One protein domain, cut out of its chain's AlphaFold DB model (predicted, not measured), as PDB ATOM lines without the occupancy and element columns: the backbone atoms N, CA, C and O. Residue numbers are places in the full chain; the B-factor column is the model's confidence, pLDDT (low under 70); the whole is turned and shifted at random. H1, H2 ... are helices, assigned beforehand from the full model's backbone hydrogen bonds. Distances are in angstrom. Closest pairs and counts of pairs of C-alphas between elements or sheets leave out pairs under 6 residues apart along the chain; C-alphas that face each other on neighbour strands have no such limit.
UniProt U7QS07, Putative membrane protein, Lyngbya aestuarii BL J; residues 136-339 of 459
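AT A GLANCE: This is residues 136 to 339 of the 459 residues of the protein "Putative membrane protein" of Lyngbya aestuarii BL J (UniProt U7QS07). The long helix H4 and helix H3 form a slanted hairpin in the middle, and H5 folds back beside H4 on one side. H1, which starts at H4, and H2, which crosses H3 near its start, reach out on the other side, where residues 156 to 162, 167 to 174 and 177 to 182 stand free; the short H6 follows the far end of H5. The 204 printed residues hold six named helices, H1 to H6 in chain order, and no named strand: all helix. The whole is flat and loose, with a radius of gyration of the C-alphas of 22.3 A and spans of 73 by 53 by 26 A.

IN THESE COORDINATES: H4, the longest helix, covers residues 262 to 298 and 53.5 A, from C-alpha 262 at (47.191, -31.743, -63.634). H3 is residues 220 to 247, 41.6 A, and H5 is residues 303 to 328, 37.4 A. H1, residues 136 to 166, begins at (27.373, -13.974, -25.141) and spans 41.6 A. H2, residues 174 to 206, spans 47.8 A. H6, residues 330 to 339, ends at (28.410, -51.153, -60.131).

HOW THE PARTS SIT: H4 touches H3, closest at the C-alphas of Gly 287 and Ser 236, 5.3 A apart; this hairpin has a tilt of 36 degrees, only just steep. H4 and H5, also a hairpin, only just touch, with 3 pairs of C-alphas within 8 A. H4 touches H1, closest at the C-alphas of Tyr 291 and Ser 137, 5.1 A apart. H2 touches H3 at a steep tilt of 57 degrees, closest at the C-alphas of Thr 192 and Gly 226, 4.1 A apart. Every O i to N i+4 pair is within hydrogen-bond range in H2, H4, H5 and H6, against 26 of 27 in H1 and 20 of 24 in H3.

THE WHOLE: The C-alphas of Ser 210 and Asn 339, the two farthest apart, are 74.5 A apart. The printed part has no cut; the links H2 to H3 and H3 to H4 are long. The pLDDT is under 70 at residues 158 to 170, 207 to 212, 249 to 265, 325 and 327 to 339.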
ATOM      1  N   SER A 136      26.170 -13.616 -25.904       87.50
ATOM      2  CA  SER A 136      27.373 -13.974 -25.141       87.50
ATOM      3  C   SER A 136      28.205 -15.081 -25.799       87.50
ATOM      4  O   SER A 136      29.432 -15.022 -25.770       87.50
ATOM      5  N   SER A 137      27.558 -16.078 -26.410       93.12
ATOM      6  CA  SER A 137      28.220 -17.180 -27.117       93.12
ATOM      7  C   SER A 137      28.862 -16.695 -28.419       93.12
ATOM      8  O   SER A 137      29.989 -17.081 -28.722       93.12
ATOM      9  N   TRP A 138      28.193 -15.788 -29.141       93.50
ATOM     10  CA  TRP A 138      28.741 -15.138 -30.337       93.50
ATOM     11  C   TRP A 138      29.990 -14.310 -30.022       93.50
ATOM     12  O   TRP A 138      31.005 -14.461 -30.696       93.50
ATOM     13  N   ILE A 139      29.952 -13.490 -28.964       92.44
ATOM     14  CA  ILE A 139      31.108 -12.684 -28.537       92.44
ATOM     15  C   ILE A 139      32.304 -13.587 -28.203       92.44
ATOM     16  O   ILE A 139      33.409 -13.323 -28.670       92.44
ATOM     17  N   ARG A 140      32.097 -14.686 -27.461       94.31
ATOM     18  CA  ARG A 140      33.167 -15.654 -27.145       94.31
ATOM     19  C   ARG A 140      33.745 -16.321 -28.392       94.31
ATOM     20  O   ARG A 140      34.963 -16.434 -28.498       94.31
ATOM     21  N   MET A 141      32.902 -16.700 -29.354       96.06
ATOM     22  CA  MET A 141      33.367 -17.275 -30.619       96.06
ATOM     23  C   MET A 141      34.211 -16.275 -31.427       96.06
ATOM     24  O   MET A 141      35.268 -16.638 -31.936       96.06
ATOM     25  N   ILE A 142      33.803 -15.003 -31.491       95.56
ATOM     26  CA  ILE A 142      34.579 -13.937 -32.150       95.56
ATOM     27  C   ILE A 142      35.932 -13.737 -31.449       95.56
ATOM     28  O   ILE A 142      36.959 -13.654 -32.119       95.56
ATOM     29  N   VAL A 143      35.958 -13.720 -30.111       95.38
ATOM     30  CA  VAL A 143      37.203 -13.632 -29.326       95.38
ATOM     31  C   VAL A 143      38.125 -14.824 -29.603       95.38
ATOM     32  O   VAL A 143      39.319 -14.617 -29.802       95.38
ATOM     33  N   LEU A 144      37.592 -16.048 -29.691       95.62
ATOM     34  CA  LEU A 144      38.362 -17.242 -30.059       95.62
ATOM     35  C   LEU A 144      38.950 -17.138 -31.478       95.62
ATOM     36  O   LEU A 144      40.130 -17.427 -31.659       95.62
ATOM     37  N   ILE A 145      38.173 -16.688 -32.470       95.75
ATOM     38  CA  ILE A 145      38.643 -16.508 -33.857       95.75
ATOM     39  C   ILE A 145      39.767 -15.463 -33.925       95.75
ATOM     40  O   ILE A 145      40.809 -15.711 -34.533       95.75
ATOM     41  N   LEU A 146      39.594 -14.313 -33.266       95.88
ATOM     42  CA  LEU A 146      40.619 -13.266 -33.207       95.88
ATOM     43  C   LEU A 146      41.880 -13.744 -32.474       95.88
ATOM     44  O   LEU A 146      42.993 -13.465 -32.922       95.88
ATOM     45  N   TRP A 147      41.721 -14.502 -31.384       94.69
ATOM     46  CA  TRP A 147      42.841 -15.101 -30.661       94.69
ATOM     47  C   TRP A 147      43.613 -16.097 -31.530       94.69
ATOM     48  O   TRP A 147      44.838 -16.031 -31.595       94.69
ATOM     49  N   LEU A 148      42.915 -16.968 -32.261       93.19
ATOM     50  CA  LEU A 148      43.535 -17.908 -33.192       93.19
ATOM     51  C   LEU A 148      44.288 -17.201 -34.311       93.19
ATOM     52  O   LEU A 148      45.408 -17.596 -34.609       93.19
ATOM     53  N   PHE A 149      43.738 -16.130 -34.884       93.44
ATOM     54  CA  PHE A 149      44.457 -15.337 -35.880       93.44
ATOM     55  C   PHE A 149      45.763 -14.757 -35.311       93.44
ATOM     56  O   PHE A 149      46.805 -14.836 -35.963       93.44
ATOM     57  N   ILE A 150      45.740 -14.234 -34.079       92.69
ATOM     58  CA  ILE A 150      46.942 -13.746 -33.383       92.69
ATOM     59  C   ILE A 150      47.950 -14.886 -33.173       92.69
ATOM     60  O   ILE A 150      49.119 -14.735 -33.530       92.69
ATOM     61  N   VAL A 151      47.511 -16.039 -32.657       89.75
ATOM     62  CA  VAL A 151      48.372 -17.214 -32.433       89.75
ATOM     63  C   VAL A 151      48.973 -17.722 -33.744       89.75
ATOM     64  O   VAL A 151      50.182 -17.910 -33.809       89.75
ATOM     65  N   ILE A 152      48.180 -17.872 -34.808       87.50
ATOM     66  CA  ILE A 152      48.648 -18.305 -36.134       87.50
ATOM     67  C   ILE A 152      49.688 -17.326 -36.685       87.50
ATOM     68  O   ILE A 152      50.710 -17.761 -37.206       87.50
ATOM     69  N   ARG A 153      49.494 -16.008 -36.536       88.38
ATOM     70  CA  ARG A 153      50.489 -15.010 -36.966       88.38
ATOM     71  C   ARG A 153      51.785 -15.083 -36.154       88.38
ATOM     72  O   ARG A 153      52.858 -15.014 -36.750       88.38
ATOM     73  N   ILE A 154      51.700 -15.262 -34.834       86.75
ATOM     74  CA  ILE A 154      52.872 -15.441 -33.960       86.75
ATOM     75  C   ILE A 154      53.622 -16.731 -34.320       86.75
ATOM     76  O   ILE A 154      54.842 -16.703 -34.452       86.75
ATOM     77  N   VAL A 155      52.907 -17.841 -34.524       81.31
ATOM     78  CA  VAL A 155      53.487 -19.143 -34.883       81.31
ATOM     79  C   VAL A 155      54.058 -19.135 -36.299       81.31
ATOM     80  O   VAL A 155      55.133 -19.678 -36.500       81.31
ATOM     81  N   ALA A 156      53.424 -18.478 -37.272       78.56
ATOM     82  CA  ALA A 156      53.974 -18.351 -38.622       78.56
ATOM     83  C   ALA A 156      55.260 -17.506 -38.638       78.56
ATOM     84  O   ALA A 156      56.247 -17.890 -39.257       78.56
ATOM     85  N   PHE A 157      55.283 -16.380 -37.916       79.19
ATOM     86  CA  PHE A 157      56.466 -15.519 -37.830       79.19
ATOM     87  C   PHE A 157      57.604 -16.176 -37.030       79.19
ATOM     88  O   PHE A 157      58.741 -16.241 -37.494       79.19
ATOM     89  N   GLY A 158      57.300 -16.710 -35.844       67.88
ATOM     90  CA  GLY A 158      58.275 -17.382 -34.985       67.88
ATOM     91  C   GLY A 158      58.723 -18.742 -35.523       67.88
ATOM     92  O   GLY A 158      59.882 -19.104 -35.363       67.88
ATOM     93  N   GLY A 159      57.841 -19.476 -36.201       65.38
ATOM     94  CA  GLY A 159      58.101 -20.802 -36.761       65.38
ATOM     95  C   GLY A 159      59.070 -20.790 -37.940       65.38
ATOM     96  O   GLY A 159      59.848 -21.728 -38.070       65.38
ATOM     97  N   VAL A 160      59.119 -19.717 -38.736       61.03
ATOM     98  CA  VAL A 160      60.166 -19.545 -39.761       61.03
ATOM     99  C   VAL A 160      61.545 -19.380 -39.111       61.03
ATOM    100  O   VAL A 160      62.505 -20.019 -39.533       61.03
ATOM    101  N   ILE A 161      61.641 -18.576 -38.047       59.16
ATOM    102  CA  ILE A 161      62.906 -18.320 -37.340       59.16
ATOM    103  C   ILE A 161      63.362 -19.551 -36.541       59.16
ATOM    104  O   ILE A 161      64.496 -19.998 -36.677       59.16
ATOM    105  N   ILE A 162      62.473 -20.123 -35.726       58.28
ATOM    106  CA  ILE A 162      62.779 -21.247 -34.835       58.28
ATOM    107  C   ILE A 162      62.876 -22.549 -35.638       58.28
ATOM    108  O   ILE A 162      63.853 -23.281 -35.495       58.28
ATOM    109  N   GLY A 163      61.921 -22.820 -36.531       55.88
ATOM    110  CA  GLY A 163      61.906 -24.021 -37.371       55.88
ATOM    111  C   GLY A 163      63.122 -24.111 -38.289       55.88
ATOM    112  O   GLY A 163      63.728 -25.174 -38.369       55.88
ATOM    113  N   GLY A 164      63.562 -22.991 -38.877       55.09
ATOM    114  CA  GLY A 164      64.806 -22.938 -39.652       55.09
ATOM    115  C   GLY A 164      66.057 -23.289 -38.835       55.09
ATOM    116  O   GLY A 164      66.980 -23.897 -39.366       55.09
ATOM    117  N   THR A 165      66.083 -22.972 -37.534       52.12
ATOM    118  CA  THR A 165      67.196 -23.349 -36.639       52.12
ATOM    119  C   THR A 165      67.097 -24.768 -36.072       52.12
ATOM    120  O   THR A 165      68.124 -25.402 -35.852       52.12
ATOM    121  N   VAL A 166      65.885 -25.294 -35.853       54.00
ATOM    122  CA  VAL A 166      65.656 -26.620 -35.240       54.00
ATOM    123  C   VAL A 166      65.662 -27.748 -36.279       54.00
ATOM    124  O   VAL A 166      66.152 -28.837 -35.986       54.00
ATOM    125  N   SER A 167      65.239 -27.474 -37.520       52.88
ATOM    126  CA  SER A 167      65.316 -28.404 -38.664       52.88
ATOM    127  C   SER A 167      66.735 -28.915 -38.953       52.88
ATOM    128  O   SER A 167      66.888 -29.909 -39.654       52.88
ATOM    129  N   VAL A 168      67.765 -28.230 -38.453       54.47
ATOM    130  CA  VAL A 168      69.179 -28.588 -38.637       54.47
ATOM    131  C   VAL A 168      69.674 -29.558 -37.546       54.47
ATOM    132  O   VAL A 168      70.770 -30.096 -37.674       54.47
ATOM    133  N   VAL A 169      68.910 -29.781 -36.462       57.69
ATOM    134  CA  VAL A 169      69.458 -30.345 -35.208       57.69
ATOM    135  C   VAL A 169      68.693 -31.546 -34.622       57.69
ATOM    136  O   VAL A 169      69.325 -32.330 -33.915       57.69
ATOM    137  N   SER A 170      67.392 -31.757 -34.876       59.81
ATOM    138  CA  SER A 170      66.687 -32.892 -34.238       59.81
ATOM    139  C   SER A 170      65.473 -33.461 -34.979       59.81
ATOM    140  O   SER A 170      64.542 -32.727 -35.304       59.81
ATOM    141  N   GLU A 171      65.414 -34.795 -35.069       73.38
ATOM    142  CA  GLU A 171      64.197 -35.583 -35.359       73.38
ATOM    143  C   GLU A 171      63.272 -35.745 -34.123       73.38
ATOM    144  O   GLU A 171      62.254 -36.429 -34.182       73.38
ATOM    145  N   ASP A 172      63.619 -35.135 -32.983       77.38
ATOM    146  CA  ASP A 172      62.868 -35.234 -31.725       77.38
ATOM    147  C   ASP A 172      61.643 -34.295 -31.706       77.38
ATOM    148  O   ASP A 172      61.763 -33.080 -31.875       77.38
ATOM    149  N   LEU A 173      60.455 -34.853 -31.445       79.56
ATOM    150  CA  LEU A 173      59.199 -34.103 -31.311       79.56
ATOM    151  C   LEU A 173      59.012 -33.452 -29.927       79.56
ATOM    152  O   LEU A 173      58.104 -32.633 -29.755       79.56
ATOM    153  N   MET A 174      59.822 -33.786 -28.919       81.94
ATOM    154  CA  MET A 174      59.641 -33.292 -27.548       81.94
ATOM    155  C   MET A 174      59.612 -31.749 -27.431       81.94
ATOM    156  O   MET A 174      58.714 -31.233 -26.751       81.94
ATOM    157  N   PRO A 175      60.480 -30.971 -28.117       79.94
ATOM    158  CA  PRO A 175      60.435 -29.505 -28.064       79.94
ATOM    159  C   PRO A 175      59.130 -28.917 -28.623       79.94
ATOM    160  O   PRO A 175      58.645 -27.900 -28.122       79.94
ATOM    161  N   PHE A 176      58.520 -29.568 -29.621       79.19
ATOM    162  CA  PHE A 176      57.239 -29.144 -30.194       79.19
ATOM    163  C   PHE A 176      56.102 -29.266 -29.171       79.19
ATOM    164  O   PHE A 176      55.357 -28.307 -28.957       79.19
ATOM    165  N   PHE A 177      56.002 -30.401 -28.467       82.38
ATOM    166  CA  PHE A 177      54.983 -30.586 -27.427       82.38
ATOM    167  C   PHE A 177      55.181 -29.642 -26.231       82.38
ATOM    168  O   PHE A 177      54.201 -29.146 -25.671       82.38
ATOM    169  N   GLN A 178      56.430 -29.332 -25.869       83.88
ATOM    170  CA  GLN A 178      56.734 -28.325 -24.846       83.88
ATOM    171  C   GLN A 178      56.276 -26.922 -25.271       83.88
ATOM    172  O   GLN A 178      55.589 -26.244 -24.503       83.88
ATOM    173  N   ALA A 179      56.590 -26.501 -26.501       82.12
ATOM    174  CA  ALA A 179      56.150 -25.217 -27.046       82.12
ATOM    175  C   ALA A 179      54.614 -25.118 -27.126       82.12
ATOM    176  O   ALA A 179      54.045 -24.096 -26.735       82.12
ATOM    177  N   LEU A 180      53.939 -26.194 -27.544       84.81
ATOM    178  CA  LEU A 180      52.477 -26.297 -27.558       84.81
ATOM    179  C   LEU A 180      51.888 -26.115 -26.150       84.81
ATOM    180  O   LEU A 180      50.987 -25.299 -25.958       84.81
ATOM    181  N   GLY A 181      52.420 -26.828 -25.150       87.56
ATOM    182  CA  GLY A 181      51.970 -26.731 -23.759       87.56
ATOM    183  C   GLY A 181      52.134 -25.325 -23.174       87.56
ATOM    184  O   GLY A 181      51.194 -24.782 -22.591       87.56
ATOM    185  N   ILE A 182      53.293 -24.695 -23.395       88.94
ATOM    186  CA  ILE A 182      53.558 -23.306 -22.984       88.94
ATOM    187  C   ILE A 182      52.590 -22.339 -23.687       88.94
ATOM    188  O   ILE A 182      52.022 -21.462 -23.035       88.94
ATOM    189  N   GLY A 183      52.344 -22.523 -24.988       88.44
ATOM    190  CA  GLY A 183      51.407 -21.711 -25.769       88.44
ATOM    191  C   GLY A 183      49.957 -21.808 -25.281       88.44
ATOM    192  O   GLY A 183      49.272 -20.786 -25.174       88.44
ATOM    193  N   VAL A 184      49.492 -23.006 -24.914       91.00
ATOM    194  CA  VAL A 184      48.154 -23.214 -24.329       91.00
ATOM    195  C   VAL A 184      48.045 -22.548 -22.955       91.00
ATOM    196  O   VAL A 184      47.084 -21.819 -22.707       91.00
ATOM    197  N   ILE A 185      49.040 -22.723 -22.078       94.12
ATOM    198  CA  ILE A 185      49.056 -22.092 -20.748       94.12
ATOM    199  C   ILE A 185      49.069 -20.559 -20.873       94.12
ATOM    200  O   ILE A 185      48.258 -19.881 -20.241       94.12
ATOM    201  N   GLY A 186      49.926 -20.003 -21.736       92.94
ATOM    202  CA  GLY A 186      49.972 -18.566 -22.020       92.94
ATOM    203  C   GLY A 186      48.647 -18.026 -22.567       92.94
ATOM    204  O   GLY A 186      48.173 -16.983 -22.115       92.94
ATOM    205  N   SER A 187      47.997 -18.777 -23.465       93.88
ATOM    206  CA  SER A 187      46.663 -18.447 -23.983       93.88
ATOM    207  C   SER A 187      45.621 -18.346 -22.867       93.88
ATOM    208  O   SER A 187      44.867 -17.376 -22.828       93.88
ATOM    209  N   ILE A 188      45.601 -19.299 -21.926       95.44
ATOM    210  CA  ILE A 188      44.665 -19.295 -20.788       95.44
ATOM    211  C   ILE A 188      44.837 -18.028 -19.940       95.44
ATOM    212  O   ILE A 188      43.837 -17.393 -19.593       95.44
ATOM    213  N   PHE A 189      46.074 -17.627 -19.630       94.69
ATOM    214  CA  PHE A 189      46.342 -16.407 -18.859       94.69
ATOM    215  C   PHE A 189      45.879 -15.139 -19.588       94.69
ATOM    216  O   PHE A 189      45.192 -14.305 -18.992       94.69
ATOM    217  N   ILE A 190      46.206 -15.005 -20.876       94.75
ATOM    218  CA  ILE A 190      45.858 -13.819 -21.673       94.75
ATOM    219  C   ILE A 190      44.337 -13.712 -21.853       94.75
ATOM    220  O   ILE A 190      43.759 -12.654 -21.594       94.75
ATOM    221  N   LEU A 191      43.668 -14.814 -22.205       95.06
ATOM    222  CA  LEU A 191      42.211 -14.864 -22.357       95.06
ATOM    223  C   LEU A 191      41.487 -14.598 -21.030       95.06
ATOM    224  O   LEU A 191      40.525 -13.835 -21.007       95.06
ATOM    225  N   THR A 192      41.976 -15.148 -19.911       96.31
ATOM    226  CA  THR A 192      41.448 -14.859 -18.563       96.31
ATOM    227  C   THR A 192      41.435 -13.357 -18.277       96.31
ATOM    228  O   THR A 192      40.431 -12.816 -17.805       96.31
ATOM    229  N   TYR A 193      42.543 -12.670 -18.571       94.06
ATOM    230  CA  TYR A 193      42.665 -11.235 -18.330       94.06
ATOM    231  C   TYR A 193      41.791 -10.417 -19.293       94.06
ATOM    232  O   TYR A 193      41.124  -9.472 -18.873       94.06
ATOM    233  N   PHE A 194      41.703 -10.834 -20.560       93.88
ATOM    234  CA  PHE A 194      40.820 -10.224 -21.555       93.88
ATOM    235  C   PHE A 194      39.337 -10.305 -21.151       93.88
ATOM    236  O   PHE A 194      38.647  -9.286 -21.144       93.88
ATOM    237  N   TYR A 195      38.846 -11.479 -20.733       93.62
ATOM    238  CA  TYR A 195      37.466 -11.635 -20.249       93.62
ATOM    239  C   TYR A 195      37.198 -10.845 -18.960       93.62
ATOM    240  O   TYR A 195      36.091 -10.342 -18.760       93.62
ATOM    241  N   HIS A 196      38.201 -10.686 -18.093       92.75
ATOM    242  CA  HIS A 196      38.085  -9.845 -16.898       92.75
ATOM    243  C   HIS A 196      37.944  -8.355 -17.244       92.75
ATOM    244  O   HIS A 196      37.052  -7.691 -16.711       92.75
ATOM    245  N   ILE A 197      38.745  -7.848 -18.188       90.94
ATOM    246  CA  ILE A 197      38.596  -6.487 -18.735       90.94
ATOM    247  C   ILE A 197      37.212  -6.318 -19.373       90.94
ATOM    248  O   ILE A 197      36.519  -5.350 -19.067       90.94
ATOM    249  N   LEU A 198      36.777  -7.265 -20.209       89.94
ATOM    250  CA  LEU A 198      35.481  -7.206 -20.889       89.94
ATOM    251  C   LEU A 198      34.318  -7.141 -19.883       89.94
ATOM    252  O   LEU A 198      33.452  -6.275 -19.993       89.94
ATOM    253  N   SER A 199      34.356  -7.981 -18.843       87.25
ATOM    254  CA  SER A 199      33.382  -7.978 -17.742       87.25
ATOM    255  C   SER A 199      33.402  -6.686 -16.914       87.25
ATOM    256  O   SER A 199      32.380  -6.296 -16.343       87.25
ATOM    257  N   TYR A 200      34.553  -6.017 -16.798       86.19
ATOM    258  CA  TYR A 200      34.636  -4.705 -16.160       86.19
ATOM    259  C   TYR A 200      34.021  -3.613 -17.045       86.19
ATOM    260  O   TYR A 200      33.175  -2.861 -16.569       86.19
ATOM    261  N   ILE A 201      34.374  -3.572 -18.334       85.94
ATOM    262  CA  ILE A 201      33.830  -2.612 -19.308       85.94
ATOM    263  C   ILE A 201      32.303  -2.730 -19.401       85.94
ATOM    264  O   ILE A 201      31.613  -1.715 -19.349       85.94
ATOM    265  N   GLU A 202      31.760  -3.949 -19.453       84.06
ATOM    266  CA  GLU A 202      30.311  -4.193 -19.451       84.06
ATOM    267  C   GLU A 202      29.632  -3.595 -18.205       84.06
ATOM    268  O   GLU A 202      28.612  -2.911 -18.312       84.06
ATOM    269  N   ARG A 203      30.234  -3.774 -17.019       81.88
ATOM    270  CA  ARG A 203      29.743  -3.189 -15.759       81.88
ATOM    271  C   ARG A 203      29.841  -1.664 -15.721       81.88
ATOM    272  O   ARG A 203      28.987  -1.041 -15.101       81.88
ATOM    273  N   VAL A 204      30.843  -1.064 -16.365       83.56
ATOM    274  CA  VAL A 204      30.996   0.399 -16.457       83.56
ATOM    275  C   VAL A 204      29.993   1.008 -17.442       83.56
ATOM    276  O   VAL A 204      29.419   2.051 -17.145       83.56
ATOM    277  N   LEU A 205      29.754   0.367 -18.591       82.56
ATOM    278  CA  LEU A 205      28.871   0.886 -19.645       82.56
ATOM    279  C   LEU A 205      27.377   0.654 -19.372       82.56
ATOM    280  O   LEU A 205      26.558   1.494 -19.734       82.56
ATOM    281  N   PHE A 206      27.015  -0.476 -18.756       78.12
ATOM    282  CA  PHE A 206      25.615  -0.897 -18.580       78.12
ATOM    283  C   PHE A 206      25.186  -1.039 -17.108       78.12
ATOM    284  O   PHE A 206      24.044  -1.415 -16.821       78.12
ATOM    285  N   GLY A 207      26.074  -0.745 -16.155       66.31
ATOM    286  CA  GLY A 207      25.775  -0.790 -14.726       66.31
ATOM    287  C   GLY A 207      24.863   0.352 -14.270       66.31
ATOM    288  O   GLY A 207      25.114   1.518 -14.547       66.31
ATOM    289  N   LYS A 208      23.828   0.027 -13.485       52.28
ATOM    290  CA  LYS A 208      22.943   1.024 -12.838       52.28
ATOM    291  C   LYS A 208      23.553   1.706 -11.600       52.28
ATOM    292  O   LYS A 208      22.900   2.550 -10.993       52.28
ATOM    293  N   SER A 209      24.771   1.334 -11.216       56.88
ATOM    294  CA  SER A 209      25.463   1.820 -10.018       56.88
ATOM    295  C   SER A 209      26.861   2.298 -10.384       56.88
ATOM    296  O   SER A 209      27.498   1.695 -11.246       56.88
ATOM    297  N   SER A 210      27.356   3.330  -9.692       57.88
ATOM    298  CA  SER A 210      28.735   3.805  -9.857       57.88
ATOM    299  C   SER A 210      29.726   2.640  -9.688       57.88
ATOM    300  O   SER A 210      29.660   1.948  -8.663       57.88
ATOM    301  N   PRO A 211      30.603   2.368 -10.672       60.75
ATOM    302  CA  PRO A 211      31.510   1.233 -10.610       60.75
ATOM    303  C   PRO A 211      32.537   1.418  -9.488       60.75
ATOM    304  O   PRO A 211      33.125   2.486  -9.321       60.75
ATOM    305  N   SER A 212      32.799   0.347  -8.736       64.94
ATOM    306  CA  SER A 212      33.959   0.285  -7.845       64.94
ATOM    307  C   SER A 212      35.266   0.366  -8.648       64.94
ATOM    308  O   SER A 212      35.284   0.081  -9.851       64.94
ATOM    309  N   SER A 213      36.377   0.703  -7.986       75.62
ATOM    310  CA  SER A 213      37.692   0.740  -8.634       75.62
ATOM    311  C   SER A 213      38.038  -0.591  -9.315       75.62
ATOM    312  O   SER A 213      37.624  -1.669  -8.876       75.62
ATOM    313  N   PHE A 214      38.793  -0.509 -10.414       81.50
ATOM    314  CA  PHE A 214      39.235  -1.680 -11.165       81.50
ATOM    315  C   PHE A 214      40.048  -2.628 -10.270       81.50
ATOM    316  O   PHE A 214      41.095  -2.260  -9.734       81.50
ATOM    317  N   GLN A 215      39.566  -3.861 -10.118       83.81
ATOM    318  CA  GLN A 215      40.301  -4.922  -9.440       83.81
ATOM    319  C   GLN A 215      41.285  -5.546 -10.429       83.81
ATOM    320  O   GLN A 215      40.868  -6.067 -11.456       83.81
ATOM    321  N   TRP A 216      42.579  -5.525 -10.115       81.88
ATOM    322  CA  TRP A 216      43.619  -6.070 -10.996       81.88
ATOM    323  C   TRP A 216      43.616  -7.600 -11.108       81.88
ATOM    324  O   TRP A 216      44.096  -8.135 -12.103       81.88
ATOM    325  N   PHE A 217      43.077  -8.305 -10.112       86.69
ATOM    326  CA  PHE A 217      43.008  -9.765 -10.120       86.69
ATOM    327  C   PHE A 217      41.755 -10.263 -10.857       86.69
ATOM    328  O   PHE A 217      40.662  -9.753 -10.590       86.69
ATOM    329  N   PRO A 218      41.886 -11.263 -11.751       88.19
ATOM    330  CA  PRO A 218      40.758 -11.802 -12.494       88.19
ATOM    331  C   PRO A 218      39.769 -12.517 -11.574       88.19
ATOM    332  O   PRO A 218      40.154 -13.216 -10.635       88.19
ATOM    333  N   THR A 219      38.475 -12.378 -11.863       89.69
ATOM    334  CA  THR A 219      37.450 -13.125 -11.120       89.69
ATOM    335  C   THR A 219      37.518 -14.631 -11.428       89.69
ATOM    336  O   THR A 219      37.921 -15.006 -12.532       89.69
ATOM    337  N   PRO A 220      37.042 -15.519 -10.527       90.19
ATOM    338  CA  PRO A 220      36.933 -16.954 -10.817       90.19
ATOM    339  C   PRO A 220      36.094 -17.271 -12.067       90.19
ATOM    340  O   PRO A 220      36.323 -18.279 -12.731       90.19
ATOM    341  N   LEU A 221      35.145 -16.392 -12.412       88.56
ATOM    342  CA  LEU A 221      34.333 -16.499 -13.622       88.56
ATOM    343  C   LEU A 221      35.176 -16.267 -14.886       88.56
ATOM    344  O   LEU A 221      35.110 -17.056 -15.826       88.56
ATOM    345  N   SER A 222      36.008 -15.222 -14.876       92.69
ATOM    346  CA  SER A 222      36.930 -14.880 -15.966       92.69
ATOM    347  C   SER A 222      38.044 -15.921 -16.126       92.69
ATOM    348  O   SER A 222      38.406 -16.256 -17.250       92.69
ATOM    349  N   LEU A 223      38.539 -16.482 -15.012       94.06
ATOM    350  CA  LEU A 223      39.482 -17.609 -15.010       94.06
ATOM    351  C   LEU A 223      38.887 -18.827 -15.726       94.06
ATOM    352  O   LEU A 223      39.516 -19.396 -16.616       94.06
ATOM    353  N   TRP A 224      37.657 -19.209 -15.370       93.62
ATOM    354  CA  TRP A 224      36.972 -20.304 -16.051       93.62
ATOM    355  C   TRP A 224      36.789 -20.017 -17.545       93.62
ATOM    356  O   TRP A 224      36.966 -20.911 -18.358       93.62
ATOM    357  N   GLU A 225      36.475 -18.782 -17.935       92.88
ATOM    358  CA  GLU A 225      36.277 -18.413 -19.345       92.88
ATOM    359  C   GLU A 225      37.576 -18.486 -20.163       92.88
ATOM    360  O   GLU A 225      37.563 -18.961 -21.305       92.88
ATOM    361  N   GLY A 226      38.710 -18.127 -19.551       93.75
ATOM    362  CA  GLY A 226      40.039 -18.350 -20.117       93.75
ATOM    363  C   GLY A 226      40.399 -19.833 -20.261       93.75
ATOM    364  O   GLY A 226      40.924 -20.218 -21.300       93.75
ATOM    365  N   ILE A 227      40.068 -20.675 -19.273       95.00
ATOM    366  CA  ILE A 227      40.300 -22.137 -19.306       95.00
ATOM    367  C   ILE A 227      39.361 -22.848 -20.293       95.00
ATOM    368  O   ILE A 227      39.769 -23.769 -20.996       95.00
ATOM    369  N   TYR A 228      38.098 -22.430 -20.368       95.31
ATOM    370  CA  TYR A 228      37.080 -23.077 -21.191       95.31
ATOM    371  C   TYR A 228      37.279 -22.806 -22.688       95.31
ATOM    372  O   TYR A 228      36.959 -23.652 -23.516       95.31
ATOM    373  N   THR A 229      37.872 -21.667 -23.053       94.12
ATOM    374  CA  THR A 229      38.122 -21.298 -24.457       94.12
ATOM    375  C   THR A 229      39.001 -22.308 -25.230       94.12
ATOM    376  O   THR A 229      38.551 -22.768 -26.282       94.12
ATOM    377  N   PRO A 230      40.184 -22.753 -24.753       94.44
ATOM    378  CA  PRO A 230      40.938 -23.821 -25.417       94.44
ATOM    379  C   PRO A 230      40.252 -25.197 -25.337       94.44
ATOM    380  O   PRO A 230      40.449 -26.015 -26.232       94.44
ATOM    381  N   ILE A 231      39.404 -25.462 -24.335       95.25
ATOM    382  CA  ILE A 231      38.586 -26.690 -24.302       95.25
ATOM    383  C   ILE A 231      37.569 -26.679 -25.454       95.25
ATOM    384  O   ILE A 231      37.441 -27.670 -26.169       95.25
ATOM    385  N   VAL A 232      36.888 -25.550 -25.685       96.38
ATOM    386  CA  VAL A 232      35.973 -25.374 -26.826       96.38
ATOM    387  C   VAL A 232      36.717 -25.516 -28.153       96.38
ATOM    388  O   VAL A 232      36.211 -26.179 -29.056       96.38
ATOM    389  N   LEU A 233      37.931 -24.969 -28.265       95.19
ATOM    390  CA  LEU A 233      38.788 -25.139 -29.441       95.19
ATOM    391  C   LEU A 233      39.100 -26.615 -29.729       95.19
ATOM    392  O   LEU A 233      38.861 -27.085 -30.836       95.19
ATOM    393  N   LEU A 234      39.585 -27.361 -28.734       94.12
ATOM    394  CA  LEU A 234      39.937 -28.773 -28.909       94.12
ATOM    395  C   LEU A 234      38.712 -29.636 -29.244       94.12
ATOM    396  O   LEU A 234      38.791 -30.507 -30.113       94.12
ATOM    397  N   LEU A 235      37.568 -29.382 -28.600       95.00
ATOM    398  CA  LEU A 235      36.328 -30.119 -28.858       95.00
ATOM    399  C   LEU A 235      35.739 -29.800 -30.238       95.00
ATOM    400  O   LEU A 235      35.317 -30.717 -30.936       95.00
ATOM    401  N   SER A 236      35.738 -28.532 -30.659       95.50
ATOM    402  CA  SER A 236      35.267 -28.132 -31.994       95.50
ATOM    403  C   SER A 236      36.163 -28.685 -33.106       95.50
ATOM    404  O   SER A 236      35.641 -29.241 -34.066       95.50
ATOM    405  N   ILE A 237      37.494 -28.650 -32.953       93.31
ATOM    406  CA  ILE A 237      38.423 -29.306 -33.895       93.31
ATOM    407  C   ILE A 237      38.188 -30.825 -33.934       93.31
ATOM    408  O   ILE A 237      38.112 -31.400 -35.016       93.31
ATOM    409  N   SER A 238      38.001 -31.479 -32.783       92.94
ATOM    410  CA  SER A 238      37.695 -32.920 -32.740       92.94
ATOM    411  C   SER A 238      36.389 -33.256 -33.471       92.94
ATOM    412  O   SER A 238      36.323 -34.261 -34.172       92.94
ATOM    413  N   ILE A 239      35.361 -32.406 -33.355       90.81
ATOM    414  CA  ILE A 239      34.102 -32.548 -34.103       90.81
ATOM    415  C   ILE A 239      34.349 -32.399 -35.608       90.81
ATOM    416  O   ILE A 239      33.875 -33.236 -36.368       90.81
ATOM    417  N   VAL A 240      35.116 -31.393 -36.045       90.94
ATOM    418  CA  VAL A 240      35.484 -31.216 -37.463       90.94
ATOM    419  C   VAL A 240      36.180 -32.461 -38.001       90.94
ATOM    420  O   VAL A 240      35.766 -32.984 -39.027       90.94
ATOM    421  N   VAL A 241      37.186 -32.978 -37.291       88.75
ATOM    422  CA  VAL A 241      37.921 -34.185 -37.693       88.75
ATOM    423  C   VAL A 241      36.972 -35.379 -37.826       88.75
ATOM    424  O   VAL A 241      36.925 -35.995 -38.885       88.75
ATOM    425  N   LEU A 242      36.148 -35.667 -36.813       87.88
ATOM    426  CA  LEU A 242      35.186 -36.779 -36.857       87.88
ATOM    427  C   LEU A 242      34.142 -36.648 -37.977       87.88
ATOM    428  O   LEU A 242      33.676 -37.660 -38.495       87.88
ATOM    429  N   VAL A 243      33.762 -35.420 -38.337       83.94
ATOM    430  CA  VAL A 243      32.762 -35.142 -39.375       83.94
ATOM    431  C   VAL A 243      33.364 -35.174 -40.777       83.94
ATOM    432  O   VAL A 243      32.692 -35.635 -41.689       83.94
ATOM    433  N   ILE A 244      34.595 -34.692 -40.965       82.31
ATOM    434  CA  ILE A 244      35.234 -34.566 -42.284       82.31
ATOM    435  C   ILE A 244      35.980 -35.847 -42.686       82.31
ATOM    436  O   ILE A 244      35.958 -36.193 -43.863       82.31
ATOM    437  N   LEU A 245      36.578 -36.587 -41.738       81.31
ATOM    438  CA  LEU A 245      37.344 -37.818 -42.013       81.31
ATOM    439  C   LEU A 245      36.644 -38.815 -42.964       81.31
ATOM    440  O   LEU A 245      37.312 -39.270 -43.891       81.31
ATOM    441  N   PRO A 246      35.340 -39.141 -42.815       79.06
ATOM    442  CA  PRO A 246      34.661 -40.098 -43.698       79.06
ATOM    443  C   PRO A 246      34.524 -39.639 -45.156       79.06
ATOM    444  O   PRO A 246      34.173 -40.444 -46.013       79.06
ATOM    445  N   PHE A 247      34.755 -38.354 -45.434       73.69
ATOM    446  CA  PHE A 247      34.591 -37.740 -46.752       73.69
ATOM    447  C   PHE A 247      35.922 -37.394 -47.425       73.69
ATOM    448  O   PHE A 247      35.915 -36.787 -48.494       73.69
ATOM    449  N   ILE A 248      37.065 -37.762 -46.840       74.56
ATOM    450  CA  ILE A 248      38.356 -37.600 -47.513       74.56
ATOM    451  C   ILE A 248      38.569 -38.813 -48.445       74.56
ATOM    452  O   ILE A 248      38.556 -39.946 -47.960       74.56
ATOM    453  N   PRO A 249      38.754 -38.612 -49.767       68.81
ATOM    454  CA  PRO A 249      38.901 -39.686 -50.751       68.81
ATOM    455  C   PRO A 249      40.262 -40.386 -50.618       68.81
ATOM    456  O   PRO A 249      41.209 -40.096 -51.343       68.81
ATOM    457  N   TRP A 250      40.366 -41.307 -49.658       64.81
ATOM    458  CA  TRP A 250      41.618 -41.999 -49.324       64.81
ATOM    459  C   TRP A 250      42.068 -43.007 -50.395       64.81
ATOM    460  O   TRP A 250      43.264 -43.217 -50.583       64.81
ATOM    461  N   GLU A 251      41.105 -43.618 -51.090       57.62
ATOM    462  CA  GLU A 251      41.316 -44.713 -52.049       57.62
ATOM    463  C   GLU A 251      41.505 -44.198 -53.489       57.62
ATOM    464  O   GLU A 251      42.431 -44.600 -54.190       57.62
ATOM    465  N   THR A 252      40.653 -43.269 -53.939       55.91
ATOM    466  CA  THR A 252      40.486 -42.911 -55.364       55.91
ATOM    467  C   THR A 252      41.632 -42.115 -55.991       55.91
ATOM    468  O   THR A 252      41.583 -41.850 -57.189       55.91
ATOM    469  N   CYS A 253      42.668 -41.744 -55.233       52.16
ATOM    470  CA  CYS A 253      43.814 -40.991 -55.759       52.16
ATOM    471  C   CYS A 253      45.189 -41.599 -55.436       52.16
ATOM    472  O   CYS A 253      46.191 -41.048 -55.890       52.16
ATOM    473  N   GLN A 254      45.282 -42.734 -54.724       49.00
ATOM    474  CA  GLN A 254      46.583 -43.394 -54.500       49.00
ATOM    475  C   GLN A 254      47.235 -43.887 -55.800       49.00
ATOM    476  O   GLN A 254      48.459 -43.951 -55.885       49.00
ATOM    477  N   THR A 255      46.432 -44.214 -56.812       46.19
ATOM    478  CA  THR A 255      46.904 -44.626 -58.138       46.19
ATOM    479  C   THR A 255      47.250 -43.438 -59.039       46.19
ATOM    480  O   THR A 255      48.272 -43.493 -59.711       46.19
ATOM    481  N   GLU A 256      46.464 -42.353 -59.041       47.00
ATOM    482  CA  GLU A 256      46.649 -41.208 -59.961       47.00
ATOM    483  C   GLU A 256      47.674 -40.159 -59.488       47.00
ATOM    484  O   GLU A 256      48.344 -39.549 -60.322       47.00
ATOM    485  N   LEU A 257      47.904 -39.995 -58.176       46.66
ATOM    486  CA  LEU A 257      48.983 -39.129 -57.657       46.66
ATOM    487  C   LEU A 257      50.392 -39.583 -58.092       46.66
ATOM    488  O   LEU A 257      51.345 -38.814 -57.990       46.66
ATOM    489  N   LEU A 258      50.522 -40.812 -58.599       51.00
ATOM    490  CA  LEU A 258      51.756 -41.381 -59.141       51.00
ATOM    491  C   LEU A 258      52.034 -40.995 -60.609       51.00
ATOM    492  O   LEU A 258      53.119 -41.310 -61.099       51.00
ATOM    493  N   PHE A 259      51.095 -40.336 -61.305       47.47
ATOM    494  CA  PHE A 259      51.181 -40.032 -62.747       47.47
ATOM    495  C   PHE A 259      51.185 -38.533 -63.101       47.47
ATOM    496  O   PHE A 259      51.248 -38.199 -64.281       47.47
ATOM    497  N   GLU A 260      51.157 -37.645 -62.099       52.84
ATOM    498  CA  GLU A 260      51.275 -36.179 -62.251       52.84
ATOM    499  C   GLU A 260      50.233 -35.543 -63.205       52.84
ATOM    500  O   GLU A 260      50.485 -34.532 -63.860       52.84
ATOM    501  N   ASP A 261      49.015 -36.100 -63.247       60.72
ATOM    502  CA  ASP A 261      47.905 -35.496 -63.991       60.72
ATOM    503  C   ASP A 261      47.419 -34.192 -63.328       60.72
ATOM    504  O   ASP A 261      46.805 -34.174 -62.253       60.72
ATOM    505  N   THR A 262      47.654 -33.080 -64.026       61.03
ATOM    506  CA  THR A 262      47.191 -31.743 -63.634       61.03
ATOM    507  C   THR A 262      45.663 -31.621 -63.560       61.03
ATOM    508  O   THR A 262      45.164 -30.798 -62.789       61.03
ATOM    509  N   SER A 263      44.896 -32.429 -64.299       67.00
ATOM    510  CA  SER A 263      43.431 -32.449 -64.218       67.00
ATOM    511  C   SER A 263      42.968 -33.038 -62.883       67.00
ATOM    512  O   SER A 263      42.203 -32.401 -62.149       67.00
ATOM    513  N   CYS A 264      43.512 -34.198 -62.499       67.31
ATOM    514  CA  CYS A 264      43.265 -34.813 -61.201       67.31
ATOM    515  C   CYS A 264      43.722 -33.918 -60.037       67.31
ATOM    516  O   CYS A 264      42.936 -33.696 -59.114       67.31
ATOM    517  N   GLN A 265      44.914 -33.303 -60.100       69.19
ATOM    518  CA  GLN A 265      45.351 -32.368 -59.051       69.19
ATOM    519  C   GLN A 265      44.406 -31.172 -58.884       69.19
ATOM    520  O   GLN A 265      44.017 -30.862 -57.759       69.19
ATOM    521  N   ASN A 266      43.962 -30.538 -59.975       72.62
ATOM    522  CA  ASN A 266      42.986 -29.448 -59.893       72.62
ATOM    523  C   ASN A 266      41.636 -29.924 -59.328       72.62
ATOM    524  O   ASN A 266      41.007 -29.212 -58.545       72.62
ATOM    525  N   ARG A 267      41.177 -31.133 -59.679       70.44
ATOM    526  CA  ARG A 267      39.938 -31.721 -59.140       70.44
ATOM    527  C   ARG A 267      40.044 -31.994 -57.633       70.44
ATOM    528  O   ARG A 267      39.115 -31.664 -56.900       70.44
ATOM    529  N   ILE A 268      41.177 -32.530 -57.171       72.50
ATOM    530  CA  ILE A 268      41.467 -32.746 -55.745       72.50
ATOM    531  C   ILE A 268      41.554 -31.408 -55.008       72.50
ATOM    532  O   ILE A 268      40.933 -31.270 -53.960       72.50
ATOM    533  N   GLN A 269      42.265 -30.413 -55.548       78.00
ATOM    534  CA  GLN A 269      42.408 -29.110 -54.894       78.00
ATOM    535  C   GLN A 269      41.047 -28.425 -54.726       78.00
ATOM    536  O   GLN A 269      40.690 -28.069 -53.611       78.00
ATOM    537  N   ASN A 270      40.225 -28.364 -55.780       78.75
ATOM    538  CA  ASN A 270      38.862 -27.827 -55.692       78.75
ATOM    539  C   ASN A 270      37.988 -28.575 -54.660       78.75
ATOM    540  O   ASN A 270      37.139 -27.970 -54.001       78.75
ATOM    541  N   TYR A 271      38.187 -29.889 -54.502       76.69
ATOM    542  CA  TYR A 271      37.497 -30.695 -53.492       76.69
ATOM    543  C   TYR A 271      37.990 -30.392 -52.068       76.69
ATOM    544  O   TYR A 271      37.176 -30.224 -51.161       76.69
ATOM    545  N   LEU A 272      39.306 -30.273 -51.867       80.06
ATOM    546  CA  LEU A 272      39.913 -29.918 -50.583       80.06
ATOM    547  C   LEU A 272      39.559 -28.487 -50.157       80.06
ATOM    548  O   LEU A 272      39.172 -28.291 -49.009       80.06
ATOM    549  N   ASP A 273      39.586 -27.522 -51.078       80.94
ATOM    550  CA  ASP A 273      39.152 -26.138 -50.847       80.94
ATOM    551  C   ASP A 273      37.668 -26.096 -50.429       80.94
ATOM    552  O   ASP A 273      37.278 -25.394 -49.492       80.94
ATOM    553  N   SER A 274      36.825 -26.913 -51.075       82.56
ATOM    554  CA  SER A 274      35.414 -27.071 -50.698       82.56
ATOM    555  C   SER A 274      35.265 -27.687 -49.299       82.56
ATOM    556  O   SER A 274      34.473 -27.193 -48.489       82.56
ATOM    557  N   LEU A 275      36.051 -28.722 -48.974       82.25
ATOM    558  CA  LEU A 275      36.096 -29.308 -47.632       82.25
ATOM    559  C   LEU A 275      36.600 -28.319 -46.571       82.25
ATOM    560  O   LEU A 275      36.076 -28.347 -45.460       82.25
ATOM    561  N   GLU A 276      37.548 -27.428 -46.878       86.50
ATOM    562  CA  GLU A 276      38.046 -26.405 -45.945       86.50
ATOM    563  C   GLU A 276      36.944 -25.407 -45.558       86.50
ATOM    564  O   GLU A 276      36.755 -25.094 -44.375       86.50
ATOM    565  N   VAL A 277      36.156 -24.948 -46.537       87.44
ATOM    566  CA  VAL A 277      35.007 -24.061 -46.293       87.44
ATOM    567  C   VAL A 277      33.979 -24.748 -45.388       87.44
ATOM    568  O   VAL A 277      33.518 -24.150 -44.410       87.44
ATOM    569  N   ILE A 278      33.654 -26.017 -45.655       83.56
ATOM    570  CA  ILE A 278      32.735 -26.801 -44.816       83.56
ATOM    571  C   ILE A 278      33.322 -26.977 -43.418       83.56
ATOM    572  O   ILE A 278      32.654 -26.650 -42.441       83.56
ATOM    573  N   ALA A 279      34.571 -27.432 -43.304       88.19
ATOM    574  CA  ALA A 279      35.275 -27.624 -42.040       88.19
ATOM    575  C   ALA A 279      35.258 -26.346 -41.188       88.19
ATOM    576  O   ALA A 279      34.986 -26.411 -39.990       88.19
ATOM    577  N   THR A 280      35.433 -25.178 -41.807       90.62
ATOM    578  CA  THR A 280      35.341 -23.870 -41.143       90.62
ATOM    579  C   THR A 280      33.924 -23.571 -40.639       90.62
ATOM    580  O   THR A 280      33.751 -23.147 -39.495       90.62
ATOM    581  N   ILE A 281      32.884 -23.839 -41.436       89.81
ATOM    582  CA  ILE A 281      31.477 -23.677 -41.020       89.81
ATOM    583  C   ILE A 281      31.136 -24.638 -39.867       89.81
ATOM    584  O   ILE A 281      30.525 -24.232 -38.873       89.81
ATOM    585  N   VAL A 282      31.565 -25.900 -39.958       89.38
ATOM    586  CA  VAL A 282      31.422 -26.926 -38.912       89.38
ATOM    587  C   VAL A 282      32.125 -26.500 -37.624       89.38
ATOM    588  O   VAL A 282      31.564 -26.602 -36.530       89.38
ATOM    589  N   TRP A 283      33.340 -25.974 -37.743       94.25
ATOM    590  CA  TRP A 283      34.138 -25.506 -36.621       94.25
ATOM    591  C   TRP A 283      33.470 -24.328 -35.894       94.25
ATOM    592  O   TRP A 283      33.278 -24.374 -34.677       94.25
ATOM    593  N   ILE A 284      33.029 -23.306 -36.637       94.19
ATOM    594  CA  ILE A 284      32.371 -22.124 -36.062       94.19
ATOM    595  C   ILE A 284      31.035 -22.496 -35.413       94.19
ATOM    596  O   ILE A 284      30.754 -22.073 -34.291       94.19
ATOM    597  N   THR A 285      30.210 -23.300 -36.088       91.44
ATOM    598  CA  THR A 285      28.903 -23.710 -35.552       91.44
ATOM    599  C   THR A 285      29.049 -24.581 -34.305       91.44
ATOM    600  O   THR A 285      28.389 -24.307 -33.300       91.44
ATOM    601  N   SER A 286      29.946 -25.571 -34.307       92.56
ATOM    602  CA  SER A 286      30.201 -26.413 -33.129       92.56
ATOM    603  C   SER A 286      30.749 -25.610 -31.943       92.56
ATOM    604  O   SER A 286      30.220 -25.738 -30.838       92.56
ATOM    605  N   GLY A 287      31.719 -24.711 -32.156       94.56
ATOM    606  CA  GLY A 287      32.235 -23.815 -31.113       94.56
ATOM    607  C   GLY A 287      31.149 -22.916 -30.507       94.56
ATOM    608  O   GLY A 287      31.008 -22.822 -29.283       94.56
ATOM    609  N   LEU A 288      30.306 -22.324 -31.356       94.62
ATOM    610  CA  LEU A 288      29.187 -21.480 -30.942       94.62
ATOM    611  C   LEU A 288      28.142 -22.256 -30.113       94.62
ATOM    612  O   LEU A 288      27.647 -21.747 -29.101       94.62
ATOM    613  N   TYR A 289      27.837 -23.502 -30.494       92.19
ATOM    614  CA  TYR A 289      26.924 -24.369 -29.746       92.19
ATOM    615  C   TYR A 289      27.519 -24.895 -28.429       92.19
ATOM    616  O   TYR A 289      26.782 -25.004 -27.447       92.19
ATOM    617  N   LEU A 290      28.832 -25.127 -28.343       93.81
ATOM    618  CA  LEU A 290      29.510 -25.456 -27.081       93.81
ATOM    619  C   LEU A 290      29.384 -24.301 -26.066       93.81
ATOM    620  O   LEU A 290      28.919 -24.515 -24.943       93.81
ATOM    621  N   TYR A 291      29.657 -23.056 -26.479       94.88
ATOM    622  CA  TYR A 291      29.419 -21.873 -25.635       94.88
ATOM    623  C   TYR A 291      27.933 -21.662 -25.279       94.88
ATOM    624  O   TYR A 291      27.619 -21.103 -24.221       94.88
ATOM    625  N   GLN A 292      26.994 -22.078 -26.136       92.44
ATOM    626  CA  GLN A 292      25.563 -22.052 -25.813       92.44
ATOM    627  C   GLN A 292      25.217 -23.079 -24.726       92.44
ATOM    628  O   GLN A 292      24.500 -22.743 -23.783       92.44
ATOM    629  N   ILE A 293      25.754 -24.301 -24.796       89.69
ATOM    630  CA  ILE A 293      25.550 -25.341 -23.772       89.69
ATOM    631  C   ILE A 293      26.071 -24.866 -22.407       89.69
ATOM    632  O   ILE A 293      25.336 -24.951 -21.421       89.69
ATOM    633  N   GLU A 294      27.273 -24.283 -22.346       91.44
ATOM    634  CA  GLU A 294      27.813 -23.670 -21.121       91.44
ATOM    635  C   GLU A 294      26.850 -22.613 -20.542       91.44
ATOM    636  O   GLU A 294      26.537 -22.614 -19.349       91.44
ATOM    637  N   SER A 295      26.323 -21.738 -21.404       88.44
ATOM    638  CA  SER A 295      25.397 -20.667 -21.017       88.44
ATOM    639  C   SER A 295      24.054 -21.208 -20.500       88.44
ATOM    640  O   SER A 295      23.506 -20.686 -19.524       88.44
ATOM    641  N   LEU A 296      23.533 -22.289 -21.091       86.50
ATOM    642  CA  LEU A 296      22.312 -22.975 -20.642       86.50
ATOM    643  C   LEU A 296      22.501 -23.687 -19.291       86.50
ATOM    644  O   LEU A 296      21.602 -23.657 -18.448       86.50
ATOM    645  N   ILE A 297      23.682 -24.268 -19.052       85.38
ATOM    646  CA  ILE A 297      24.050 -24.872 -17.762       85.38
ATOM    647  C   ILE A 297      24.151 -23.785 -16.681       85.38
ATOM    648  O   ILE A 297      23.523 -23.907 -15.625       85.38
ATOM    649  N   ARG A 298      24.859 -22.678 -16.952       84.31
ATOM    650  CA  ARG A 298      24.980 -21.529 -16.029       84.31
ATOM    651  C   ARG A 298      23.625 -20.913 -15.664       84.31
ATOM    652  O   ARG A 298      23.399 -20.573 -14.506       84.31
ATOM    653  N   THR A 299      22.703 -20.818 -16.624       81.06
ATOM    654  CA  THR A 299      21.334 -20.307 -16.410       81.06
ATOM    655  C   THR A 299      20.371 -21.333 -15.790       81.06
ATOM    656  O   THR A 299      19.189 -21.037 -15.621       81.06
ATOM    657  N   ARG A 300      20.866 -22.517 -15.387       82.50
ATOM    658  CA  ARG A 300      20.106 -23.597 -14.726       82.50
ATOM    659  C   ARG A 300      18.880 -24.063 -15.523       82.50
ATOM    660  O   ARG A 300      17.856 -24.440 -14.947       82.50
ATOM    661  N   VAL A 301      18.976 -24.063 -16.852       79.94
ATOM    662  CA  VAL A 301      17.949 -24.650 -17.723       79.94
ATOM    663  C   VAL A 301      17.870 -26.160 -17.442       79.94
ATOM    664  O   VAL A 301      18.910 -26.814 -17.360       79.94
ATOM    665  N   PRO A 302      16.669 -26.756 -17.281       82.69
ATOM    666  CA  PRO A 302      16.551 -28.170 -16.937       82.69
ATOM    667  C   PRO A 302      17.175 -29.060 -18.018       82.69
ATOM    668  O   PRO A 302      16.869 -28.908 -19.204       82.69
ATOM    669  N   PHE A 303      17.994 -30.025 -17.591       75.88
ATOM    670  CA  PHE A 303      18.821 -30.880 -18.454       75.88
ATOM    671  C   PHE A 303      18.052 -31.524 -19.620       75.88
ATOM    672  O   PHE A 303      18.551 -31.558 -20.738       75.88
ATOM    673  N   GLN A 304      16.796 -31.935 -19.415       81.12
ATOM    674  CA  GLN A 304      15.942 -32.486 -20.480       81.12
ATOM    675  C   GLN A 304      15.736 -31.532 -21.672       81.12
ATOM    676  O   GLN A 304      15.618 -31.990 -22.807       81.12
ATOM    677  N   LYS A 305      15.689 -30.210 -21.445       79.62
ATOM    678  CA  LYS A 305      15.601 -29.215 -22.528       79.62
ATOM    679  C   LYS A 305      16.940 -29.066 -23.250       79.62
ATOM    680  O   LYS A 305      16.943 -28.950 -24.469       79.62
ATOM    681  N   VAL A 306      18.051 -29.127 -22.512       80.25
ATOM    682  CA  VAL A 306      19.411 -29.097 -23.071       80.25
ATOM    683  C   VAL A 306      19.668 -30.341 -23.930       80.25
ATOM    684  O   VAL A 306      20.149 -30.213 -25.046       80.25
ATOM    685  N   LEU A 307      19.255 -31.530 -23.480       80.69
ATOM    686  CA  LEU A 307      19.409 -32.776 -24.236       80.69
ATOM    687  C   LEU A 307      18.584 -32.783 -25.534       80.69
ATOM    688  O   LEU A 307      19.103 -33.140 -26.586       80.69
ATOM    689  N   LYS A 308      17.319 -32.331 -25.486       81.88
ATOM    690  CA  LYS A 308      16.483 -32.170 -26.694       81.88
ATOM    691  C   LYS A 308      17.075 -31.161 -27.680       81.88
ATOM    692  O   LYS A 308      16.992 -31.369 -28.885       81.88
ATOM    693  N   PHE A 309      17.674 -30.088 -27.169       80.25
ATOM    694  CA  PHE A 309      18.375 -29.095 -27.975       80.25
ATOM    695  C   PHE A 309      19.626 -29.679 -28.647       80.25
ATOM    696  O   PHE A 309      19.763 -29.550 -29.858       80.25
ATOM    697  N   ILE A 310      20.474 -30.391 -27.899       81.25
ATOM    698  CA  ILE A 310      21.651 -31.092 -28.433       81.25
ATOM    699  C   ILE A 310      21.234 -32.063 -29.548       81.25
ATOM    700  O   ILE A 310      21.788 -32.000 -30.641       81.25
ATOM    701  N   ALA A 311      20.217 -32.899 -29.318       82.56
ATOM    702  CA  ALA A 311      19.719 -33.840 -30.323       82.56
ATOM    703  C   ALA A 311      19.217 -33.146 -31.607       82.56
ATOM    704  O   ALA A 311      19.487 -33.626 -32.704       82.56
ATOM    705  N   LEU A 312      18.534 -32.001 -31.484       81.69
ATOM    706  CA  LEU A 312      18.065 -31.213 -32.630       81.69
ATOM    707  C   LEU A 312      19.234 -30.609 -33.423       81.69
ATOM    708  O   LEU A 312      19.222 -30.669 -34.652       81.69
ATOM    709  N   VAL A 313      20.249 -30.074 -32.737       79.81
ATOM    710  CA  VAL A 313      21.463 -29.541 -33.375       79.81
ATOM    711  C   VAL A 313      22.210 -30.653 -34.111       79.81
ATOM    712  O   VAL A 313      22.494 -30.491 -35.293       79.81
ATOM    713  N   PHE A 314      22.446 -31.805 -33.471       80.31
ATOM    714  CA  PHE A 314      23.072 -32.964 -34.119       80.31
ATOM    715  C   PHE A 314      22.281 -33.449 -35.339       80.31
ATOM    716  O   PHE A 314      22.879 -33.691 -36.383       80.31
ATOM    717  N   PHE A 315      20.951 -33.550 -35.252       80.12
ATOM    718  CA  PHE A 315      20.118 -33.974 -36.380       80.12
ATOM    719  C   PHE A 315      20.187 -32.988 -37.559       80.12
ATOM    720  O   PHE A 315      20.446 -33.395 -38.690       80.12
ATOM    721  N   SER A 316      20.027 -31.685 -37.294       78.25
ATOM    722  CA  SER A 316      20.142 -30.631 -38.314       78.25
ATOM    723  C   SER A 316      21.519 -30.635 -38.982       78.25
ATOM    724  O   SER A 316      21.636 -30.474 -40.197       78.25
ATOM    725  N   PHE A 317      22.561 -30.818 -38.177       74.50
ATOM    726  CA  PHE A 317      23.946 -30.806 -38.609       74.50
ATOM    727  C   PHE A 317      24.287 -32.030 -39.472       74.50
ATOM    728  O   PHE A 317      24.726 -31.865 -40.610       74.50
ATOM    729  N   MET A 318      23.989 -33.243 -38.992       74.69
ATOM    730  CA  MET A 318      24.182 -34.485 -39.752       74.69
ATOM    731  C   MET A 318      23.395 -34.466 -41.066       74.69
ATOM    732  O   MET A 318      23.929 -34.863 -42.097       74.69
ATOM    733  N   SER A 319      22.161 -33.946 -41.061       76.38
ATOM    734  CA  SER A 319      21.371 -33.806 -42.287       76.38
ATOM    735  C   SER A 319      21.997 -32.826 -43.280       76.38
ATOM    736  O   SER A 319      21.909 -33.060 -44.478       76.38
ATOM    737  N   THR A 320      22.630 -31.744 -42.817       73.19
ATOM    738  CA  THR A 320      23.261 -30.758 -43.710       73.19
ATOM    739  C   THR A 320      24.531 -31.322 -44.339       73.19
ATOM    740  O   THR A 320      24.715 -31.191 -45.545       73.19
ATOM    741  N   VAL A 321      25.366 -32.008 -43.550       72.31
ATOM    742  CA  VAL A 321      26.559 -32.699 -44.060       72.31
ATOM    743  C   VAL A 321      26.158 -33.781 -45.064       72.31
ATOM    744  O   VAL A 321      26.709 -33.809 -46.157       72.31
ATOM    745  N   LEU A 322      25.157 -34.610 -44.747       72.75
ATOM    746  CA  LEU A 322      24.677 -35.672 -45.637       72.75
ATOM    747  C   LEU A 322      24.079 -35.129 -46.945       72.75
ATOM    748  O   LEU A 322      24.352 -35.671 -48.010       72.75
ATOM    749  N   ILE A 323      23.287 -34.051 -46.893       76.38
ATOM    750  CA  ILE A 323      22.741 -33.409 -48.100       76.38
ATOM    751  C   ILE A 323      23.870 -32.814 -48.944       76.38
ATOM    752  O   ILE A 323      23.880 -33.002 -50.154       76.38
ATOM    753  N   TYR A 324      24.835 -32.123 -48.330       70.31
ATOM    754  CA  TYR A 324      25.929 -31.519 -49.086       70.31
ATOM    755  C   TYR A 324      26.770 -32.595 -49.786       70.31
ATOM    756  O   TYR A 324      26.975 -32.520 -50.993       70.31
ATOM    757  N   THR A 325      27.197 -33.629 -49.056       65.94
ATOM    758  CA  THR A 325      28.079 -34.673 -49.599       65.94
ATOM    759  C   THR A 325      27.380 -35.584 -50.607       65.94
ATOM    760  O   THR A 325      28.021 -36.030 -51.555       65.94
ATOM    761  N   THR A 326      26.068 -35.817 -50.473       70.00
ATOM    762  CA  THR A 326      25.286 -36.519 -51.512       70.00
ATOM    763  C   THR A 326      25.108 -35.688 -52.783       70.00
ATOM    764  O   THR A 326      25.117 -36.259 -53.869       70.00
ATOM    765  N   VAL A 327      25.003 -34.358 -52.674       69.69
ATOM    766  CA  VAL A 327      24.917 -33.453 -53.835       69.69
ATOM    767  C   VAL A 327      26.266 -33.294 -54.541       69.69
ATOM    768  O   VAL A 327      26.297 -33.333 -55.767       69.69
ATOM    769  N   THR A 328      27.381 -33.137 -53.818       61.56
ATOM    770  CA  THR A 328      28.702 -32.949 -54.454       61.56
ATOM    771  C   THR A 328      29.300 -34.232 -55.009       61.56
ATOM    772  O   THR A 328      29.983 -34.182 -56.025       61.56
ATOM    773  N   ASN A 329      29.035 -35.381 -54.380       59.19
ATOM    774  CA  ASN A 329      29.584 -36.675 -54.797       59.19
ATOM    775  C   ASN A 329      28.542 -37.526 -55.543       59.19
ATOM    776  O   ASN A 329      28.630 -38.755 -55.531       59.19
ATOM    777  N   TRP A 330      27.551 -36.890 -56.181       64.19
ATOM    778  CA  TRP A 330      26.443 -37.577 -56.852       64.19
ATOM    779  C   TRP A 330      26.926 -38.609 -57.881       64.19
ATOM    780  O   TRP A 330      26.474 -39.750 -57.848       64.19
ATOM    781  N   ASP A 331      27.909 -38.262 -58.715       54.03
ATOM    782  CA  ASP A 331      28.460 -39.163 -59.742       54.03
ATOM    783  C   ASP A 331      29.216 -40.362 -59.137       54.03
ATOM    784  O   ASP A 331      29.140 -41.486 -59.640       54.03
ATOM    785  N   TYR A 332      29.898 -40.162 -58.004       56.50
ATOM    786  CA  TYR A 332      30.558 -41.244 -57.265       56.50
ATOM    787  C   TYR A 332      29.527 -42.195 -56.641       56.50
ATOM    788  O   TYR A 332      29.619 -43.410 -56.793       56.50
ATOM    789  N   ILE A 333      28.497 -41.647 -55.993       55.75
ATOM    790  CA  ILE A 333      27.418 -42.433 -55.383       55.75
ATOM    791  C   ILE A 333      26.642 -43.199 -56.465       55.75
ATOM    792  O   ILE A 333      26.387 -44.393 -56.313       55.75
ATOM    793  N   TYR A 334      26.318 -42.541 -57.581       59.50
ATOM    794  CA  TYR A 334      25.634 -43.153 -58.715       59.50
ATOM    795  C   TYR A 334      26.467 -44.274 -59.352       59.50
ATOM    796  O   TYR A 334      25.936 -45.356 -59.589       59.50
ATOM    797  N   SER A 335      27.774 -44.072 -59.561       49.72
ATOM    798  CA  SER A 335      28.647 -45.123 -60.107       49.72
ATOM    799  C   SER A 335      28.815 -46.314 -59.153       49.72
ATOM    800  O   SER A 335      28.808 -47.457 -59.609       49.72
ATOM    801  N   ALA A 336      28.855 -46.092 -57.833       57.59
ATOM    802  CA  ALA A 336      28.848 -47.171 -56.844       57.59
ATOM    803  C   ALA A 336      27.549 -48.005 -56.888       57.59
ATOM    804  O   ALA A 336      27.610 -49.235 -56.853       57.59
ATOM    805  N   PHE A 337      26.380 -47.364 -57.026       60.12
ATOM    806  CA  PHE A 337      25.106 -48.075 -57.192       60.12
ATOM    807  C   PHE A 337      25.000 -48.799 -58.543       60.12
ATOM    808  O   PHE A 337      24.593 -49.959 -58.569       60.12
ATOM    809  N   ALA A 338      25.436 -48.178 -59.643       55.16
ATOM    810  CA  ALA A 338      25.465 -48.814 -60.962       55.16
ATOM    811  C   ALA A 338      26.383 -50.053 -60.986       55.16
ATOM    812  O   ALA A 338      26.037 -51.083 -61.562       55.16
ATOM    813  N   ASN A 339      27.527 -49.998 -60.296       51.16
ATOM    814  CA  ASN A 339      28.410 -51.153 -60.131       51.16
ATOM    815  C   ASN A 339      27.764 -52.273 -59.304       51.16
ATOM    816  O   ASN A 339      27.971 -53.446 -59.614       51.16
TER     817      ASN A 339